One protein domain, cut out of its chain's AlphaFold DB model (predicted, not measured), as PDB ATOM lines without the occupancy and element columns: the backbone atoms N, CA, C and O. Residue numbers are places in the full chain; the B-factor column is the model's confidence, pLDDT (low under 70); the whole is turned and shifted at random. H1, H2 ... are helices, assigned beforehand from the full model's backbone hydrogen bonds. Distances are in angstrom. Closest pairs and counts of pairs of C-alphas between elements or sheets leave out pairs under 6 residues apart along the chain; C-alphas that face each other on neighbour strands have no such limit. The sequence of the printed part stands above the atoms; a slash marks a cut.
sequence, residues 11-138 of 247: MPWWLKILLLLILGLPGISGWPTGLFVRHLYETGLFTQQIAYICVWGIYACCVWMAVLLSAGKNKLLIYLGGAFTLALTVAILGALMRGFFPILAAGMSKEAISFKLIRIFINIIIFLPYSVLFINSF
ATOM      1  N   MET A  11     -59.924  -4.217  40.349       60.00
ATOM      2  CA  MET A  11     -61.067  -4.883  40.972       60.00
ATOM      3  C   MET A  11     -61.475  -4.116  42.237       60.00
ATOM      4  O   MET A  11     -60.586  -3.690  42.990       60.00
ATOM      5  N   PRO A  12     -62.785  -3.944  42.488       66.88
ATOM      6  CA  PRO A  12     -63.252  -3.304  43.704       66.88
ATOM      7  C   PRO A  12     -62.619  -3.961  44.933       66.88
ATOM      8  O   PRO A  12     -62.484  -5.183  44.987       66.88
ATOM      9  N   TRP A  13     -62.229  -3.161  45.926       64.56
ATOM     10  CA  TRP A  13     -61.517  -3.648  47.115       64.56
ATOM     11  C   TRP A  13     -62.277  -4.772  47.845       64.56
ATOM     12  O   TRP A  13     -61.664  -5.731  48.304       64.56
ATOM     13  N   TRP A  14     -63.611  -4.700  47.878       64.38
ATOM     14  CA  TRP A  14     -64.472  -5.720  48.480       64.38
ATOM     15  C   TRP A  14     -64.409  -7.055  47.727       64.38
ATOM     16  O   TRP A  14     -64.411  -8.113  48.347       64.38
ATOM     17  N   LEU A  15     -64.277  -7.017  46.399       69.56
ATOM     18  CA  LEU A  15     -64.189  -8.208  45.557       69.56
ATOM     19  C   LEU A  15     -62.823  -8.892  45.715       69.56
ATOM     20  O   LEU A  15     -62.735 -10.116  45.685       69.56
ATOM     21  N   LYS A  16     -61.764  -8.112  45.962       69.56
ATOM     22  CA  LYS A  16     -60.439  -8.639  46.322       69.56
ATOM     23  C   LYS A  16     -60.439  -9.317  47.692       69.56
ATOM     24  O   LYS A  16     -59.866 -10.391  47.835       69.56
ATOM     25  N   ILE A  17     -61.112  -8.729  48.684       69.75
ATOM     26  CA  ILE A  17     -61.275  -9.346  50.011       69.75
ATOM     27  C   ILE A  17     -62.106 -10.626  49.918       69.75
ATOM     28  O   ILE A  17     -61.728 -11.629  50.513       69.75
ATOM     29  N   LEU A  18     -63.190 -10.619  49.135       74.50
ATOM     30  CA  LEU A  18     -63.997 -11.812  48.888       74.50
ATOM     31  C   LEU A  18     -63.160 -12.924  48.238       74.50
ATOM     32  O   LEU A  18     -63.209 -14.063  48.688       74.50
ATOM     33  N   LEU A  19     -62.342 -12.592  47.233       73.12
ATOM     34  CA  LEU A  19     -61.402 -13.538  46.626       73.12
ATOM     35  C   LEU A  19     -60.389 -14.084  47.637       73.12
ATOM     36  O   LEU A  19     -60.162 -15.289  47.662       73.12
ATOM     37  N   LEU A  20     -59.801 -13.229  48.479       74.12
ATOM     38  CA  LEU A  20     -58.864 -13.651  49.526       74.12
ATOM     39  C   LEU A  20     -59.539 -14.548  50.576       74.12
ATOM     40  O   LEU A  20     -58.916 -15.489  51.055       74.12
ATOM     41  N   LEU A  21     -60.810 -14.302  50.906       71.88
ATOM     42  CA  LEU A  21     -61.605 -15.147  51.805       71.88
ATOM     43  C   LEU A  21     -61.926 -16.514  51.189       71.88
ATOM     44  O   LEU A  21     -61.803 -17.527  51.872       71.88
ATOM     45  N   ILE A  22     -62.311 -16.548  49.909       73.88
ATOM     46  CA  ILE A  22     -62.628 -17.791  49.185       73.88
ATOM     47  C   ILE A  22     -61.370 -18.637  48.976       73.88
ATOM     48  O   ILE A  22     -61.400 -19.850  49.184       73.88
ATOM     49  N   LEU A  23     -60.266 -18.001  48.577       70.81
ATOM     50  CA  LEU A  23     -58.977 -18.669  48.425       70.81
ATOM     51  C   LEU A  23     -58.420 -19.101  49.789       70.81
ATOM     52  O   LEU A  23     -57.800 -20.152  49.891       70.81
ATOM     53  N   GLY A  24     -58.698 -18.342  50.849       65.00
ATOM     54  CA  GLY A  24     -58.142 -18.586  52.172       65.00
ATOM     55  C   GLY A  24     -56.646 -18.267  52.236       65.00
ATOM     56  O   GLY A  24     -55.977 -18.033  51.231       65.00
ATOM     57  N   LEU A  25     -56.095 -18.252  53.452       64.69
ATOM     58  CA  LEU A  25     -54.652 -18.114  53.651       64.69
ATOM     59  C   LEU A  25     -53.975 -19.462  53.385       64.69
ATOM     60  O   LEU A  25     -54.176 -20.390  54.189       64.69
ATOM     61  N   PRO A  26     -53.156 -19.588  52.318       60.78
ATOM     62  CA  PRO A  26     -52.406 -20.808  52.086       60.78
ATOM     63  C   PRO A  26     -51.557 -21.123  53.327       60.78
ATOM     64  O   PRO A  26     -50.998 -20.237  53.966       60.78
ATOM     65  N   GLY A  27     -51.538 -22.396  53.725       55.38
ATOM     66  CA  GLY A  27     -50.703 -22.944  54.802       55.38
ATOM     67  C   GLY A  27     -51.107 -22.658  56.254       55.38
ATOM     68  O   GLY A  27     -50.645 -23.400  57.114       55.38
ATOM     69  N   ILE A  28     -51.968 -21.675  56.548       57.34
ATOM     70  CA  ILE A  28     -52.395 -21.383  57.938       57.34
ATOM     71  C   ILE A  28     -53.741 -22.034  58.266       57.34
ATOM     72  O   ILE A  28     -53.892 -22.648  59.316       57.34
ATOM     73  N   SER A  29     -54.725 -21.916  57.373       54.81
ATOM     74  CA  SER A  29     -56.101 -22.329  57.687       54.81
ATOM     75  C   SER A  29     -56.428 -23.773  57.293       54.81
ATOM     76  O   SER A  29     -57.455 -24.301  57.703       54.81
ATOM     77  N   GLY A  30     -55.599 -24.410  56.455       60.41
ATOM     78  CA  GLY A  30     -55.945 -25.689  55.819       60.41
ATOM     79  C   GLY A  30     -57.192 -25.615  54.923       60.41
ATOM     80  O   GLY A  30     -57.590 -26.624  54.354       60.41
ATOM     81  N   TRP A  31     -57.795 -24.436  54.766       59.59
ATOM     82  CA  TRP A  31     -58.981 -24.172  53.970       59.59
ATOM     83  C   TRP A  31     -58.588 -23.409  52.695       59.59
ATOM     84  O   TRP A  31     -57.735 -22.523  52.770       59.59
ATOM     85  N   PRO A  32     -59.190 -23.714  51.530       66.12
ATOM     86  CA  PRO A  32     -60.133 -24.807  51.266       66.12
ATOM     87  C   PRO A  32     -59.441 -26.150  50.947       66.12
ATOM     88  O   PRO A  32     -60.090 -27.191  50.858       66.12
ATOM     89  N   THR A  33     -58.117 -26.150  50.767       73.19
ATOM     90  CA  THR A  33     -57.365 -27.278  50.188       73.19
ATOM     91  C   THR A  33     -57.412 -28.561  51.020       73.19
ATOM     92  O   THR A  33     -57.474 -29.649  50.458       73.19
ATOM     93  N   GLY A  34     -57.443 -28.476  52.348       74.06
ATOM     94  CA  GLY A  34     -57.504 -29.634  53.242       74.06
ATOM     95  C   GLY A  34     -58.797 -30.440  53.112       74.06
ATOM     96  O   GLY A  34     -58.749 -31.668  53.153       74.06
ATOM     97  N   LEU A  35     -59.932 -29.773  52.877       77.88
ATOM     98  CA  LEU A  35     -61.206 -30.458  52.638       77.88
ATOM     99  C   LEU A  35     -61.214 -31.186  51.299       77.88
ATOM    100  O   LEU A  35     -61.608 -32.347  51.237       77.88
ATOM    101  N   PHE A  36     -60.725 -30.535  50.245       80.88
ATOM    102  CA  PHE A  36     -60.660 -31.150  48.921       80.88
ATOM    103  C   PHE A  36     -59.684 -32.328  48.872       80.88
ATOM    104  O   PHE A  36     -59.995 -33.336  48.245       80.88
ATOM    105  N   VAL A  37     -58.537 -32.246  49.562       81.19
ATOM    106  CA  VAL A  37     -57.593 -33.375  49.660       81.19
ATOM    107  C   VAL A  37     -58.243 -34.557  50.371       81.19
ATOM    108  O   VAL A  37     -58.116 -35.689  49.907       81.19
ATOM    109  N   ARG A  38     -58.959 -34.302  51.470       81.19
ATOM    110  CA  ARG A  38     -59.672 -35.343  52.210       81.19
ATOM    111  C   ARG A  38     -60.761 -35.992  51.354       81.19
ATOM    112  O   ARG A  38     -60.803 -37.212  51.277       81.19
ATOM    113  N   HIS A  39     -61.562 -35.195  50.656       82.38
ATOM    114  CA  HIS A  39     -62.628 -35.704  49.797       82.38
ATOM    115  C   HIS A  39     -62.086 -36.538  48.624       82.38
ATOM    116  O   HIS A  39     -62.582 -37.626  48.356       82.38
ATOM    117  N   LEU A  40     -61.012 -36.083  47.964       80.19
ATOM    118  CA  LEU A  40     -60.356 -36.852  46.899       80.19
ATOM    119  C   LEU A  40     -59.734 -38.153  47.416       80.19
ATOM    120  O   LEU A  40     -59.771 -39.163  46.722       80.19
ATOM    121  N   TYR A  41     -59.204 -38.157  48.636       80.06
ATOM    122  CA  TYR A  41     -58.703 -39.377  49.263       80.06
ATOM    123  C   TYR A  41     -59.838 -40.364  49.594       80.06
ATOM    124  O   TYR A  41     -59.708 -41.559  49.341       80.06
ATOM    125  N   GLU A  42     -60.978 -39.865  50.079       84.12
ATOM    126  CA  GLU A  42     -62.163 -40.671  50.417       84.12
ATOM    127  C   GLU A  42     -62.807 -41.351  49.194       84.12
ATOM    128  O   GLU A  42     -63.466 -42.375  49.349       84.12
ATOM    129  N   THR A  43     -62.566 -40.861  47.970       81.25
ATOM    130  CA  THR A  43     -63.022 -41.546  46.741       81.25
ATOM    131  C   THR A  43     -62.259 -42.840  46.430       81.25
ATOM    132  O   THR A  43     -62.656 -43.575  45.530       81.25
ATOM    133  N   GLY A  44     -61.148 -43.120  47.126       76.12
ATOM    134  CA  GLY A  44     -60.342 -44.336  46.948       76.12
ATOM    135  C   GLY A  44     -59.556 -44.418  45.631       76.12
ATOM    136  O   GLY A  44     -58.747 -45.325  45.460       76.12
ATOM    137  N   LEU A  45     -59.747 -43.463  44.716       76.19
ATOM    138  CA  LEU A  45     -59.088 -43.414  43.405       76.19
ATOM    139  C   LEU A  45     -57.671 -42.823  43.462       76.19
ATOM    140  O   LEU A  45     -56.874 -43.044  42.552       76.19
ATOM    141  N   PHE A  46     -57.345 -42.071  44.517       77.50
ATOM    142  CA  PHE A  46     -56.080 -41.347  44.641       77.50
ATOM    143  C   PHE A  46     -55.367 -41.666  45.954       77.50
ATOM    144  O   PHE A  46     -55.968 -41.679  47.027       77.50
ATOM    145  N   THR A  47     -54.041 -41.827  45.895       83.25
ATOM    146  CA  THR A  47     -53.219 -41.811  47.109       83.25
ATOM    147  C   THR A  47     -53.227 -40.406  47.716       83.25
ATOM    148  O   THR A  47     -53.349 -39.405  47.006       83.25
ATOM    149  N   GLN A  48     -53.039 -40.304  49.035       80.31
ATOM    150  CA  GLN A  48     -53.023 -39.020  49.748       80.31
ATOM    151  C   GLN A  48     -52.030 -38.009  49.138       80.31
ATOM    152  O   GLN A  48     -52.277 -36.804  49.119       80.31
ATOM    153  N   GLN A  49     -50.907 -38.500  48.610       79.56
ATOM    154  CA  GLN A  49     -49.859 -37.689  47.991       79.56
ATOM    155  C   GLN A  49     -50.295 -37.127  46.632       79.56
ATOM    156  O   GLN A  49     -50.074 -35.947  46.358       79.56
ATOM    157  N   ILE A  50     -50.943 -37.945  45.798       80.81
ATOM    158  CA  ILE A  50     -51.448 -37.510  44.490       80.81
ATOM    159  C   ILE A  50     -52.618 -36.543  44.685       80.81
ATOM    160  O   ILE A  50     -52.627 -35.476  44.074       80.81
ATOM    161  N   ALA A  51     -53.536 -36.846  45.610       82.81
ATOM    162  CA  ALA A  51     -54.627 -35.944  45.977       82.81
ATOM    163  C   ALA A  51     -54.096 -34.570  46.426       82.81
ATOM    164  O   ALA A  51     -54.614 -33.538  45.998       82.81
ATOM    165  N   TYR A  52     -53.014 -34.540  47.216       82.69
ATOM    166  CA  TYR A  52     -52.345 -33.293  47.594       82.69
ATOM    167  C   TYR A  52     -51.847 -32.518  46.368       82.69
ATOM    168  O   TYR A  52     -52.167 -31.340  46.221       82.69
ATOM    169  N   ILE A  53     -51.086 -33.158  45.478       82.69
ATOM    170  CA  ILE A  53     -50.519 -32.487  44.298       82.69
ATOM    171  C   ILE A  53     -51.631 -31.942  43.392       82.69
ATOM    172  O   ILE A  53     -51.553 -30.791  42.968       82.69
ATOM    173  N   CYS A  54     -52.687 -32.721  43.145       83.75
ATOM    174  CA  CYS A  54     -53.809 -32.308  42.304       83.75
ATOM    175  C   CYS A  54     -54.561 -31.106  42.886       83.75
ATOM    176  O   CYS A  54     -54.751 -30.108  42.191       83.75
ATOM    177  N   VAL A  55     -54.947 -31.163  44.165       85.19
ATOM    178  CA  VAL A  55     -55.697 -30.071  44.809       85.19
ATOM    179  C   VAL A  55     -54.867 -28.799  44.866       85.19
ATOM    180  O   VAL A  55     -55.367 -27.722  44.547       85.19
ATOM    181  N   TRP A  56     -53.594 -28.910  45.241       84.06
ATOM    182  CA  TRP A  56     -52.724 -27.745  45.306       84.06
ATOM    183  C   TRP A  56     -52.369 -27.199  43.919       84.06
ATOM    184  O   TRP A  56     -52.236 -25.987  43.777       84.06
ATOM    185  N   GLY A  57     -52.288 -28.045  42.889       84.44
ATOM    186  CA  GLY A  57     -52.140 -27.612  41.499       84.44
ATOM    187  C   GLY A  57     -53.351 -26.820  41.001       84.44
ATOM    188  O   GLY A  57     -53.192 -25.728  40.460       84.44
ATOM    189  N   ILE A  58     -54.569 -27.311  41.256       85.38
ATOM    190  CA  ILE A  58     -55.809 -26.585  40.929       85.38
ATOM    191  C   ILE A  58     -55.868 -25.264  41.704       85.38
ATOM    192  O   ILE A  58     -56.157 -24.214  41.128       85.38
ATOM    193  N   TYR A  59     -55.529 -25.296  42.993       84.38
ATOM    194  CA  TYR A  59     -55.477 -24.102  43.829       84.38
ATOM    195  C   TYR A  59     -54.468 -23.070  43.303       84.38
ATOM    196  O   TYR A  59     -54.782 -21.880  43.252       84.38
ATOM    197  N   ALA A  60     -53.293 -23.508  42.835       84.06
ATOM    198  CA  ALA A  60     -52.315 -22.635  42.189       84.06
ATOM    199  C   ALA A  60     -52.914 -21.926  40.975       84.06
ATOM    200  O   ALA A  60     -52.835 -20.702  40.884       84.06
ATOM    201  N   CYS A  61     -53.594 -22.666  40.097       85.50
ATOM    202  CA  CYS A  61     -54.276 -22.093  38.940       85.50
ATOM    203  C   CYS A  61     -55.322 -21.046  39.349       85.50
ATOM    204  O   CYS A  61     -55.378 -19.977  38.743       85.50
ATOM    205  N   CYS A  62     -56.112 -21.302  40.397       84.69
ATOM    206  CA  CYS A  62     -57.076 -20.331  40.925       84.69
ATOM    207  C   CYS A  62     -56.392 -19.054  41.435       84.69
ATOM    208  O   CYS A  62     -56.828 -17.950  41.099       84.69
ATOM    209  N   VAL A  63     -55.299 -19.184  42.196       83.25
ATOM    210  CA  VAL A  63     -54.513 -18.037  42.680       83.25
ATOM    211  C   VAL A  63     -53.930 -17.250  41.507       83.25
ATOM    212  O   VAL A  63     -54.047 -16.026  41.469       83.25
ATOM    213  N   TRP A  64     -53.344 -17.925  40.518       85.88
ATOM    214  CA  TRP A  64     -52.766 -17.273  39.342       85.88
ATOM    215  C   TRP A  64     -53.824 -16.542  38.518       85.88
ATOM    216  O   TRP A  64     -53.576 -15.432  38.050       85.88
ATOM    217  N   MET A  65     -55.021 -17.115  38.392       83.50
ATOM    218  CA  MET A  65     -56.151 -16.480  37.717       83.50
ATOM    219  C   MET A  65     -56.639 -15.242  38.481       83.50
ATOM    220  O   MET A  65     -56.872 -14.197  37.876       83.50
ATOM    221  N   ALA A  66     -56.715 -15.304  39.813       79.94
ATOM    222  CA  ALA A  66     -57.048 -14.144  40.641       79.94
ATOM    223  C   ALA A  66     -55.994 -13.027  40.518       79.94
ATOM    224  O   ALA A  66     -56.340 -11.849  40.396       79.94
ATOM    225  N   VAL A  67     -54.707 -13.384  40.482       76.31
ATOM    226  CA  VAL A  67     -53.611 -12.432  40.234       76.31
ATOM    227  C   VAL A  67     -53.704 -11.845  38.826       76.31
ATOM    228  O   VAL A  67     -53.551 -10.634  38.674       76.31
ATOM    229  N   LEU A  68     -54.014 -12.654  37.807       79.31
ATOM    230  CA  LEU A  68     -54.218 -12.187  36.434       79.31
ATOM    231  C   LEU A  68     -55.303 -11.107  36.373       79.31
ATOM    232  O   LEU A  68     -55.081 -10.047  35.788       79.31
ATOM    233  N   LEU A  69     -56.448 -11.368  37.009       76.44
ATOM    234  CA  LEU A  69     -57.595 -10.460  37.036       76.44
ATOM    235  C   LEU A  69     -57.329  -9.196  37.867       76.44
ATOM    236  O   LEU A  69     -57.827  -8.124  37.528       76.44
ATOM    237  N   SER A  70     -56.540  -9.292  38.943       71.06
ATOM    238  CA  SER A  70     -56.295  -8.163  39.850       71.06
ATOM    239  C   SER A  70     -55.095  -7.289  39.460       71.06
ATOM    240  O   SER A  70     -55.126  -6.077  39.685       71.06
ATOM    241  N   ALA A  71     -54.013  -7.886  38.959       69.81
ATOM    242  CA  ALA A  71     -52.723  -7.222  38.741       69.81
ATOM    243  C   ALA A  71     -52.315  -7.138  37.260       69.81
ATOM    244  O   ALA A  71     -51.463  -6.314  36.915       69.81
ATOM    245  N   GLY A  72     -52.937  -7.939  36.388       71.81
ATOM    246  CA  GLY A  72     -52.651  -7.994  34.957       71.81
ATOM    247  C   GLY A  72     -51.563  -9.006  34.575       71.81
ATOM    248  O   GLY A  72     -50.814  -9.515  35.412       71.81
ATOM    249  N   LYS A  73     -51.475  -9.294  33.270       72.62
ATOM    250  CA  LYS A  73     -50.629 -10.357  32.697       72.62
ATOM    251  C   LYS A  73     -49.132 -10.156  32.954       72.62
ATOM    252  O   LYS A  73     -48.462 -11.103  33.344       72.62
ATOM    253  N   ASN A  74     -48.619  -8.938  32.771       72.12
ATOM    254  CA  ASN A  74     -47.182  -8.665  32.908       72.12
ATOM    255  C   ASN A  74     -46.705  -8.896  34.344       72.12
ATOM    256  O   ASN A  74     -45.732  -9.608  34.563       72.12
ATOM    257  N   LYS A  75     -47.464  -8.384  35.324       69.62
ATOM    258  CA  LYS A  75     -47.203  -8.631  36.743       69.62
ATOM    259  C   LYS A  75     -47.233 -10.131  37.043       69.62
ATOM    260  O   LYS A  75     -46.265 -10.643  37.589       69.62
ATOM    261  N   LEU A  76     -48.282 -10.850  36.626       77.75
ATOM    262  CA  LEU A  76     -48.364 -12.300  36.840       77.75
ATOM    263  C   LEU A  76     -47.118 -13.036  36.327       77.75
ATOM    264  O   LEU A  76     -46.577 -13.857  37.059       77.75
ATOM    265  N   LEU A  77     -46.665 -12.750  35.104       75.94
ATOM    266  CA  LEU A  77     -45.521 -13.442  34.502       75.94
ATOM    267  C   LEU A  77     -44.212 -13.187  35.257       75.94
ATOM    268  O   LEU A  77     -43.476 -14.141  35.500       75.94
ATOM    269  N   ILE A  78     -43.954 -11.946  35.676       71.94
ATOM    270  CA  ILE A  78     -42.758 -11.592  36.458       71.94
ATOM    271  C   ILE A  78     -42.763 -12.338  37.797       71.94
ATOM    272  O   ILE A  78     -41.791 -13.008  38.151       71.94
ATOM    273  N   TYR A  79     -43.886 -12.301  38.520       73.81
ATOM    274  CA  TYR A  79     -44.001 -12.968  39.819       73.81
ATOM    275  C   TYR A  79     -43.949 -14.488  39.699       73.81
ATOM    276  O   TYR A  79     -43.345 -15.148  40.540       73.81
ATOM    277  N   LEU A  80     -44.559 -15.050  38.656       80.06
ATOM    278  CA  LEU A  80     -44.531 -16.481  38.400       80.06
ATOM    279  C   LEU A  80     -43.111 -16.935  38.032       80.06
ATOM    280  O   LEU A  80     -42.641 -17.934  38.572       80.06
ATOM    281  N   GLY A  81     -42.394 -16.171  37.203       75.31
ATOM    282  CA  GLY A  81     -40.987 -16.414  36.875       75.31
ATOM    283  C   GLY A  81     -40.074 -16.371  38.104       75.31
ATOM    284  O   GLY A  81     -39.281 -17.293  38.315       75.31
ATOM    285  N   GLY A  82     -40.245 -15.364  38.967       73.25
ATOM    286  CA  GLY A  82     -39.545 -15.289  40.252       73.25
ATOM    287  C   GLY A  82     -39.894 -16.461  41.175       73.25
ATOM    288  O   GLY A  82     -39.003 -17.075  41.761       73.25
ATOM    289  N   ALA A  83     -41.174 -16.841  41.249       81.56
ATOM    290  CA  ALA A  83     -41.630 -17.954  42.076       81.56
ATOM    291  C   ALA A  83     -41.080 -19.302  41.611       81.56
ATOM    292  O   ALA A  83     -40.611 -20.073  42.443       81.56
ATOM    293  N   PHE A  84     -41.085 -19.577  40.305       79.69
ATOM    294  CA  PHE A  84     -40.494 -20.792  39.748       79.69
ATOM    295  C   PHE A  84     -38.985 -20.837  39.970       79.69
ATOM    296  O   PHE A  84     -38.474 -21.868  40.400       79.69
ATOM    297  N   THR A  85     -38.280 -19.726  39.739       77.50
ATOM    298  CA  THR A  85     -36.827 -19.664  39.949       77.50
ATOM    299  C   THR A  85     -36.475 -19.908  41.412       77.50
ATOM    300  O   THR A  85     -35.616 -20.739  41.711       77.50
ATOM    301  N   LEU A  86     -37.179 -19.254  42.337       78.56
ATOM    302  CA  LEU A  86     -36.984 -19.449  43.770       78.56
ATOM    303  C   LEU A  86     -37.329 -20.883  44.191       78.56
ATOM    304  O   LEU A  86     -36.536 -21.528  44.874       78.56
ATOM    305  N   ALA A  87     -38.476 -21.406  43.755       80.56
ATOM    306  CA  ALA A  87     -38.926 -22.753  44.088       80.56
ATOM    307  C   ALA A  87     -37.941 -23.821  43.601       80.56
ATOM    308  O   ALA A  87     -37.603 -24.739  44.350       80.56
ATOM    309  N   LEU A  88     -37.447 -23.681  42.370       82.12
ATOM    310  CA  LEU A  88     -36.470 -24.586  41.770       82.12
ATOM    311  C   LEU A  88     -35.112 -24.482  42.471       82.12
ATOM    312  O   LEU A  88     -34.523 -25.505  42.810       82.12
ATOM    313  N   THR A  89     -34.657 -23.265  42.776       77.50
ATOM    314  CA  THR A  89     -33.403 -23.034  43.510       77.50
ATOM    315  C   THR A  89     -33.459 -23.657  44.903       77.50
ATOM    316  O   THR A  89     -32.550 -24.392  45.285       77.50
ATOM    317  N   VAL A  90     -34.549 -23.438  45.646       83.00
ATOM    318  CA  VAL A  90     -34.760 -24.023  46.981       83.00
ATOM    319  C   VAL A  90     -34.867 -25.546  46.908       83.00
ATOM    320  O   VAL A  90     -34.320 -26.235  47.769       83.00
ATOM    321  N   ALA A  91     -35.531 -26.093  45.887       82.00
ATOM    322  CA  ALA A  91     -35.652 -27.537  45.717       82.00
ATOM    323  C   ALA A  91     -34.299 -28.199  45.404       82.00
ATOM    324  O   ALA A  91     -33.951 -29.194  46.042       82.00
ATOM    325  N   ILE A  92     -33.519 -27.630  44.478       78.62
ATOM    326  CA  ILE A  92     -32.190 -28.132  44.101       78.62
ATOM    327  C   ILE A  92     -31.214 -27.983  45.265       78.62
ATOM    328  O   ILE A  92     -30.561 -28.956  45.640       78.62
ATOM    329  N   LEU A  93     -31.140 -26.800  45.883       80.62
ATOM    330  CA  LEU A  93     -30.264 -26.570  47.029       80.62
ATOM    331  C   LEU A  93     -30.650 -27.483  48.196       80.62
ATOM    332  O   LEU A  93     -29.784 -28.095  48.814       80.62
ATOM    333  N   GLY A  94     -31.949 -27.655  48.449       78.94
ATOM    334  CA  GLY A  94     -32.456 -28.581  49.457       78.94
ATOM    335  C   GLY A  94     -32.109 -30.044  49.167       78.94
ATOM    336  O   GLY A  94     -31.821 -30.793  50.101       78.94
ATOM    337  N   ALA A  95     -32.104 -30.461  47.897       79.69
ATOM    338  CA  ALA A  95     -31.659 -31.793  47.489       79.69
ATOM    339  C   ALA A  95     -30.146 -31.969  47.692       79.69
ATOM    340  O   ALA A  95     -29.724 -32.948  48.306       79.69
ATOM    341  N   LEU A  96     -29.340 -30.996  47.250       79.31
ATOM    342  CA  LEU A  96     -27.884 -31.006  47.406       79.31
ATOM    343  C   LEU A  96     -27.479 -31.019  48.881       79.31
ATOM    344  O   LEU A  96     -26.701 -31.874  49.293       79.31
ATOM    345  N   MET A  97     -28.049 -30.132  49.700       78.38
ATOM    346  CA  MET A  97     -27.754 -30.068  51.133       78.38
ATOM    347  C   MET A  97     -28.083 -31.378  51.846       78.38
ATOM    348  O   MET A  97     -27.320 -31.794  52.706       78.38
ATOM    349  N   ARG A  98     -29.176 -32.060  51.486       75.31
ATOM    350  CA  ARG A  98     -29.504 -33.379  52.060       75.31
ATOM    351  C   ARG A  98     -28.602 -34.498  51.540       75.31
ATOM    352  O   ARG A  98     -28.414 -35.478  52.251       75.31
ATOM    353  N   GLY A  99     -28.046 -34.352  50.336       75.50
ATOM    354  CA  GLY A  99     -27.020 -35.248  49.800       75.50
ATOM    355  C   GLY A  99     -25.675 -35.103  50.519       75.50
ATOM    356  O   GLY A  99     -25.070 -36.108  50.875       75.50
ATOM    357  N   PHE A 100     -25.236 -33.869  50.782       76.94
ATOM    358  CA  PHE A 100     -23.985 -33.582  51.500       76.94
ATOM    359  C   PHE A 100     -24.102 -33.769  53.018       76.94
ATOM    360  O   PHE A 100     -23.151 -34.197  53.664       76.94
ATOM    361  N   PHE A 101     -25.272 -33.478  53.588       77.81
ATOM    362  CA  PHE A 101     -25.551 -33.578  55.018       77.81
ATOM    363  C   PHE A 101     -26.755 -34.501  55.256       77.81
ATOM    364  O   PHE A 101     -27.877 -34.021  55.456       77.81
ATOM    365  N   PRO A 102     -26.554 -35.831  55.282       71.62
ATOM    366  CA  PRO A 102     -27.636 -36.803  55.470       71.62
ATOM    367  C   PRO A 102     -28.371 -36.657  56.814       71.62
ATOM    368  O   PRO A 102     -29.523 -37.066  56.933       71.62
ATOM    369  N   ILE A 103     -27.771 -35.983  57.802       74.88
ATOM    370  CA  ILE A 103     -28.430 -35.599  59.064       74.88
ATOM    371  C   ILE A 103     -29.679 -34.733  58.795       74.88
ATOM    372  O   ILE A 103     -30.705 -34.902  59.452       74.88
ATOM    373  N   LEU A 104     -29.651 -33.869  57.771       68.25
ATOM    374  CA  LEU A 104     -30.793 -33.030  57.374       68.25
ATOM    375  C   LEU A 104     -31.951 -33.832  56.757       68.25
ATOM    376  O   LEU A 104     -33.065 -33.312  56.627       68.25
ATOM    377  N   ALA A 105     -31.704 -35.078  56.346       66.38
ATOM    378  CA  ALA A 105     -32.733 -35.982  55.849       66.38
ATOM    379  C   ALA A 105     -33.497 -36.692  56.981       66.38
ATOM    380  O   ALA A 105     -34.555 -37.256  56.707       66.38
ATOM    381  N   ALA A 106     -33.011 -36.634  58.230       72.75
ATOM    382  CA  ALA A 106     -33.682 -37.155  59.429       72.75
ATOM    383  C   ALA A 106     -34.244 -38.588  59.276       72.75
ATOM    384  O   ALA A 106     -35.330 -38.890  59.763       72.75
ATOM    385  N   GLY A 107     -33.539 -39.460  58.544       71.50
ATOM    386  CA  GLY A 107     -33.956 -40.850  58.311       71.50
ATOM    387  C   GLY A 107     -35.139 -41.043  57.349       71.50
ATOM    388  O   GLY A 107     -35.651 -42.154  57.242       71.50
ATOM    389  N   MET A 108     -35.592 -40.004  56.638       76.25
ATOM    390  CA  MET A 108     -36.662 -40.130  55.639       76.25
ATOM    391  C   MET A 108     -36.222 -40.969  54.427       76.25
ATOM    392  O   MET A 108     -35.093 -40.843  53.948       76.25
ATOM    393  N   SER A 109     -37.142 -41.770  53.876       80.25
ATOM    394  CA  SER A 109     -36.921 -42.474  52.607       80.25
ATOM    395  C   SER A 109     -36.713 -41.484  51.451       80.25
ATOM    396  O   SER A 109     -37.198 -40.347  51.488       80.25
ATOM    397  N   LYS A 110     -36.013 -41.906  50.388       77.88
ATOM    398  CA  LYS A 110     -35.778 -41.065  49.194       77.88
ATOM    399  C   LYS A 110     -37.088 -40.541  48.596       77.88
ATOM    400  O   LYS A 110     -37.166 -39.378  48.213       77.88
ATOM    401  N   GLU A 111     -38.125 -41.372  48.585       78.50
ATOM    402  CA  GLU A 111     -39.473 -41.010  48.138       78.50
ATOM    403  C   GLU A 111     -40.071 -39.894  49.002       78.50
ATOM    404  O   GLU A 111     -40.530 -38.881  48.474       78.50
ATOM    405  N   ALA A 112     -39.994 -40.014  50.331       77.50
ATOM    406  CA  ALA A 112     -40.496 -38.995  51.252       77.50
ATOM    407  C   ALA A 112     -39.754 -37.654  51.102       77.50
ATOM    408  O   ALA A 112     -40.373 -36.588  51.176       77.50
ATOM    409  N   ILE A 113     -38.444 -37.685  50.834       79.25
ATOM    410  CA  ILE A 113     -37.647 -36.481  50.551       79.25
ATOM    411  C   ILE A 113     -38.115 -35.820  49.252       79.25
ATOM    412  O   ILE A 113     -38.352 -34.607  49.247       79.25
ATOM    413  N   SER A 114     -38.287 -36.597  48.181       80.31
ATOM    414  CA  SER A 114     -38.780 -36.103  46.891       80.31
ATOM    415  C   SER A 114     -40.160 -35.463  47.029       80.31
ATOM    416  O   SER A 114     -40.355 -34.324  46.603       80.31
ATOM    417  N   PHE A 115     -41.092 -36.117  47.725       79.81
ATOM    418  CA  PHE A 115     -42.416 -35.548  47.992       79.81
ATOM    419  C   PHE A 115     -42.356 -34.273  48.836       79.81
ATOM    420  O   PHE A 115     -43.077 -33.313  48.557       79.81
ATOM    421  N   LYS A 116     -41.477 -34.214  49.842       81.38
ATOM    422  CA  LYS A 116     -41.286 -33.004  50.651       81.38
ATOM    423  C   LYS A 116     -40.756 -31.841  49.810       81.38
ATOM    424  O   LYS A 116     -41.206 -30.714  50.000       81.38
ATOM    425  N   LEU A 117     -39.838 -32.096  48.876       82.31
ATOM    426  CA  LEU A 117     -39.326 -31.080  47.948       82.31
ATOM    427  C   LEU A 117     -40.398 -30.617  46.956       82.31
ATOM    428  O   LEU A 117     -40.558 -29.413  46.780       82.31
ATOM    429  N   ILE A 118     -41.186 -31.538  46.390       83.00
ATOM    430  CA  ILE A 118     -42.331 -31.207  45.522       83.00
ATOM    431  C   ILE A 118     -43.342 -30.342  46.280       83.00
ATOM    432  O   ILE A 118     -43.823 -29.338  45.762       83.00
ATOM    433  N   ARG A 119     -43.626 -30.675  47.540       81.50
ATOM    434  CA  ARG A 119     -44.522 -29.885  48.389       81.50
ATOM    435  C   ARG A 119     -43.988 -28.475  48.645       81.50
ATOM    436  O   ARG A 119     -44.753 -27.522  48.565       81.50
ATOM    437  N   ILE A 120     -42.693 -28.337  48.935       82.06
ATOM    438  CA  ILE A 120     -42.046 -27.025  49.102       82.06
ATOM    439  C   ILE A 120     -42.131 -26.222  47.802       82.06
ATOM    440  O   ILE A 120     -42.506 -25.053  47.837       82.06
ATOM    441  N   PHE A 121     -41.850 -26.861  46.666       84.19
ATOM    442  CA  PHE A 121     -41.937 -26.239  45.350       84.19
ATOM    443  C   PHE A 121     -43.345 -25.697  45.077       84.19
ATOM    444  O   PHE A 121     -43.504 -24.506  44.813       84.19
ATOM    445  N   ILE A 122     -44.368 -26.545  45.231       82.56
ATOM    446  CA  ILE A 122     -45.777 -26.178  45.039       82.56
ATOM    447  C   ILE A 122     -46.187 -25.048  45.992       82.56
ATOM    448  O   ILE A 122     -46.864 -24.107  45.589       82.56
ATOM    449  N   ASN A 123     -45.741 -25.090  47.248       81.88
ATOM    450  CA  ASN A 123     -46.040 -24.021  48.193       81.88
ATOM    451  C   ASN A 123     -45.436 -22.685  47.730       81.88
ATOM    452  O   ASN A 123     -46.142 -21.683  47.719       81.88
ATOM    453  N   ILE A 124     -44.171 -22.647  47.302       81.31
ATOM    454  CA  ILE A 124     -43.517 -21.394  46.881       81.31
ATOM    455  C   ILE A 124     -44.219 -20.777  45.661       81.31
ATOM    456  O   ILE A 124     -44.515 -19.580  45.680       81.31
ATOM    457  N   ILE A 125     -44.566 -21.581  44.647       85.25
ATOM    458  CA  ILE A 125     -45.248 -21.091  43.427       85.25
ATOM    459  C   ILE A 125     -46.681 -20.586  43.674       85.25
ATOM    460  O   ILE A 125     -47.280 -19.970  42.794       85.25
ATOM    461  N   ILE A 126     -47.232 -20.829  44.864       82.44
ATOM    462  CA  ILE A 126     -48.570 -20.392  45.278       82.44
ATOM    463  C   ILE A 126     -48.477 -19.211  46.237       82.44
ATOM    464  O   ILE A 126     -49.152 -18.201  46.044       82.44
ATOM    465  N   PHE A 127     -47.628 -19.316  47.259       79.56
ATOM    466  CA  PHE A 127     -47.471 -18.287  48.279       79.56
ATOM    467  C   PHE A 127     -46.920 -16.987  47.713       79.56
ATOM    468  O   PHE A 127     -47.368 -15.922  48.131       79.56
ATOM    469  N   LEU A 128     -45.975 -17.058  46.771       77.31
ATOM    470  CA  LEU A 128     -45.358 -15.857  46.222       77.31
ATOM    471  C   LEU A 128     -46.351 -15.048  45.357       77.31
ATOM    472  O   LEU A 128     -46.501 -13.854  45.600       77.31
ATOM    473  N   PRO A 129     -47.132 -15.646  44.435       76.75
ATOM    474  CA  PRO A 129     -48.215 -14.913  43.772       76.75
ATOM    475  C   PRO A 129     -49.345 -14.492  44.727       76.75
ATOM    476  O   PRO A 129     -49.937 -13.425  44.556       76.75
ATOM    477  N   TYR A 130     -49.645 -15.296  45.753       75.44
ATOM    478  CA  TYR A 130     -50.676 -14.964  46.740       75.44
ATOM    479  C   TYR A 130     -50.296 -13.755  47.608       75.44
ATOM    480  O   TYR A 130     -51.132 -12.883  47.846       75.44
ATOM    481  N   SER A 131     -49.044 -13.652  48.064       74.12
ATOM    482  CA  SER A 131     -48.582 -12.505  48.859       74.12
ATOM    483  C   SER A 131     -48.692 -11.204  48.066       74.12
ATOM    484  O   SER A 131     -49.065 -10.172  48.616       74.12
ATOM    485  N   VAL A 132     -48.480 -11.269  46.753       68.56
ATOM    486  CA  VAL A 132     -48.679 -10.155  45.824       68.56
ATOM    487  C   VAL A 132     -50.156  -9.799  45.678       68.56
ATOM    488  O   VAL A 132     -50.487  -8.611  45.658       68.56
ATOM    489  N   LEU A 133     -51.058 -10.784  45.594       70.56
ATOM    490  CA  LEU A 133     -52.503 -10.530  45.616       70.56
ATOM    491  C   LEU A 133     -52.895  -9.813  46.914       70.56
ATOM    492  O   LEU A 133     -53.606  -8.812  46.864       70.56
ATOM    493  N   PHE A 134     -52.384 -10.277  48.054       71.94
ATOM    494  CA  PHE A 134     -52.617  -9.663  49.358       71.94
ATOM    495  C   PHE A 134     -52.082  -8.224  49.407       71.94
ATOM    496  O   PHE A 134     -52.846  -7.292  49.656       71.94
ATOM    497  N   ILE A 135     -50.808  -8.011  49.062       69.12
ATOM    498  CA  ILE A 135     -50.174  -6.689  49.001       69.12
ATOM    499  C   ILE A 135     -50.961  -5.745  48.078       69.12
ATOM    500  O   ILE A 135     -51.322  -4.655  48.501       69.12
ATOM    501  N   ASN A 136     -51.318  -6.156  46.859       66.12
ATOM    502  CA  ASN A 136     -52.061  -5.300  45.917       66.12
ATOM    503  C   ASN A 136     -53.541  -5.084  46.295       66.12
ATOM    504  O   ASN A 136     -54.245  -4.296  45.644       66.12
ATOM    505  N   SER A 137     -54.056  -5.804  47.292       67.19
ATOM    506  CA  SER A 137     -55.441  -5.670  47.753       67.19
ATOM    507  C   SER A 137     -55.605  -4.610  48.835       67.19
ATOM    508  O   SER A 137     -56.667  -3.988  48.907       67.19
ATOM    509  N   PHE A 138     -54.559  -4.340  49.616       66.88
ATOM    510  CA  PHE A 138     -54.590  -3.368  50.705       66.88
ATOM    511  C   PHE A 138     -53.710  -2.162  50.375       66.88
ATOM    512  O   PHE A 138     -52.556  -2.301  50.004       66.88
TER     513      PHE A 138
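Overview. This is residues 11 to 138 of the 247 residues of an uncharacterized protein of Desulfobacteraceae bacterium 4572_123 (UniProt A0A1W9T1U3). The long helices H3 and H4 make a V that is closed where residues 64 to 68 of H3 meet residues 75 to 76 of H4, and H6, with 28 residues like H4, packs along both, filling the gap between them. H1 and H2 pack on H3 on its side away from H4, H1 along residues 59 to 70 and H2 along residues 48 to 59, while the small H5 sits at the far end of H4, where the chain turns back into H6. The printed part has 128 residues with six named helices, H1 to H6 in order along the chain, and no named strand; the class is all helix. H1, H3, H4 and H6 form an up and down bundle, each running against the one before it. The whole is only just compact, close to loose, with a radius of gyration of the C-alphas of 16.3 A, and it spans 50 by 35 by 21 A.

Along the chain. H6, residues 110 to 137, is 40.5 A from first to last C-alpha; it begins with C-alpha 110 at (-35.778, -41.065, 49.194) and ends with C-alpha 137 at (-55.441, -5.670, 47.753). H4, residues 73 to 100, also has 28 residues and is 40.0 A long. H3, residues 48 to 71, is 33.7 A long. H1, residues 13 to 23, is 15.3 A long and begins with C-alpha 13 at (-61.517, -3.648, 47.115). H2, residues 33 to 42, is 14.2 A long. H5, residues 102 to 105, has four residues and is 5.2 A long.

Arrangement. H6 touches H4 with its residues 117 to 129 alone, and the closest C-alphas, those of Ala 87 and Phe 121, are 4.8 A apart. H4 and H6 run opposite ways at a shallow tilt of 29 degrees. H6 also touches H3, with the closest C-alphas, those of Ala 60 and Ile 126, 5.3 A apart. H3 and H6 run the same way at a shallow tilt of 21 degrees. H3 is the hub, the helix that touches most others: H1, H2, H4 and H6. H3 and H4 form a helical hairpin and run opposite ways at a shallow tilt of 34 degrees, only just short of steep. They touch with residues 64 to 68 of H3 and residues 75 to 76 of H4 alone, the closest C-alphas being those of Leu 68 and Leu 76, 5.9 A apart. H2 and H3 form another helical hairpin, opposite ways at a shallow tilt of 34.6 degrees, only just short of steep. Their closest C-alphas, those of Val 37 and Ala 51, are 5.4 A apart. H1 touches H3 at a shallow tilt of 8 degrees, opposite ways, and the C-alphas of Leu 23 and Val 63, the closest, are 7.3 A apart. H1 touches H6 too, at residues 134 to 137 of H6 alone; the closest C-alphas, those of Lys 16 and Ser 137, are 6.0 A apart. H1 and H2 are apart. H4 and H5 only just touch, with 3 pairs of C-alphas within 8 A, and only at the corner by their link; the closest C-alphas, those of Arg 98 and Leu 104, are 5.5 A apart. H5 is close to H6 but not clearly touching, with the C-alphas of Ala 105 and Ile 113, the closest, 7.2 A apart. In H1, H2, H3 and H4 every O i to N i+4 pair is within hydrogen-bond range, in H6 23 of 24 are, and H5 is too short for such a pair.

Size, cuts and confidence. The two C-alphas farthest apart are those of Pro 12 and Pro 102, at 50.3 A. The first and last printed C-alphas, those of Met 11 and Phe 138, are 11.8 A apart. The printed part has no cut. The link from H1 to H2, nine residues, is short, the other links are tight, and no link is long. The mean pLDDT of the printed part is 76.1; 25 residues are under 70, namely residues 11 to 17, 24 to 32, 71, 75, 104 to 105, 132 and 135 to 138.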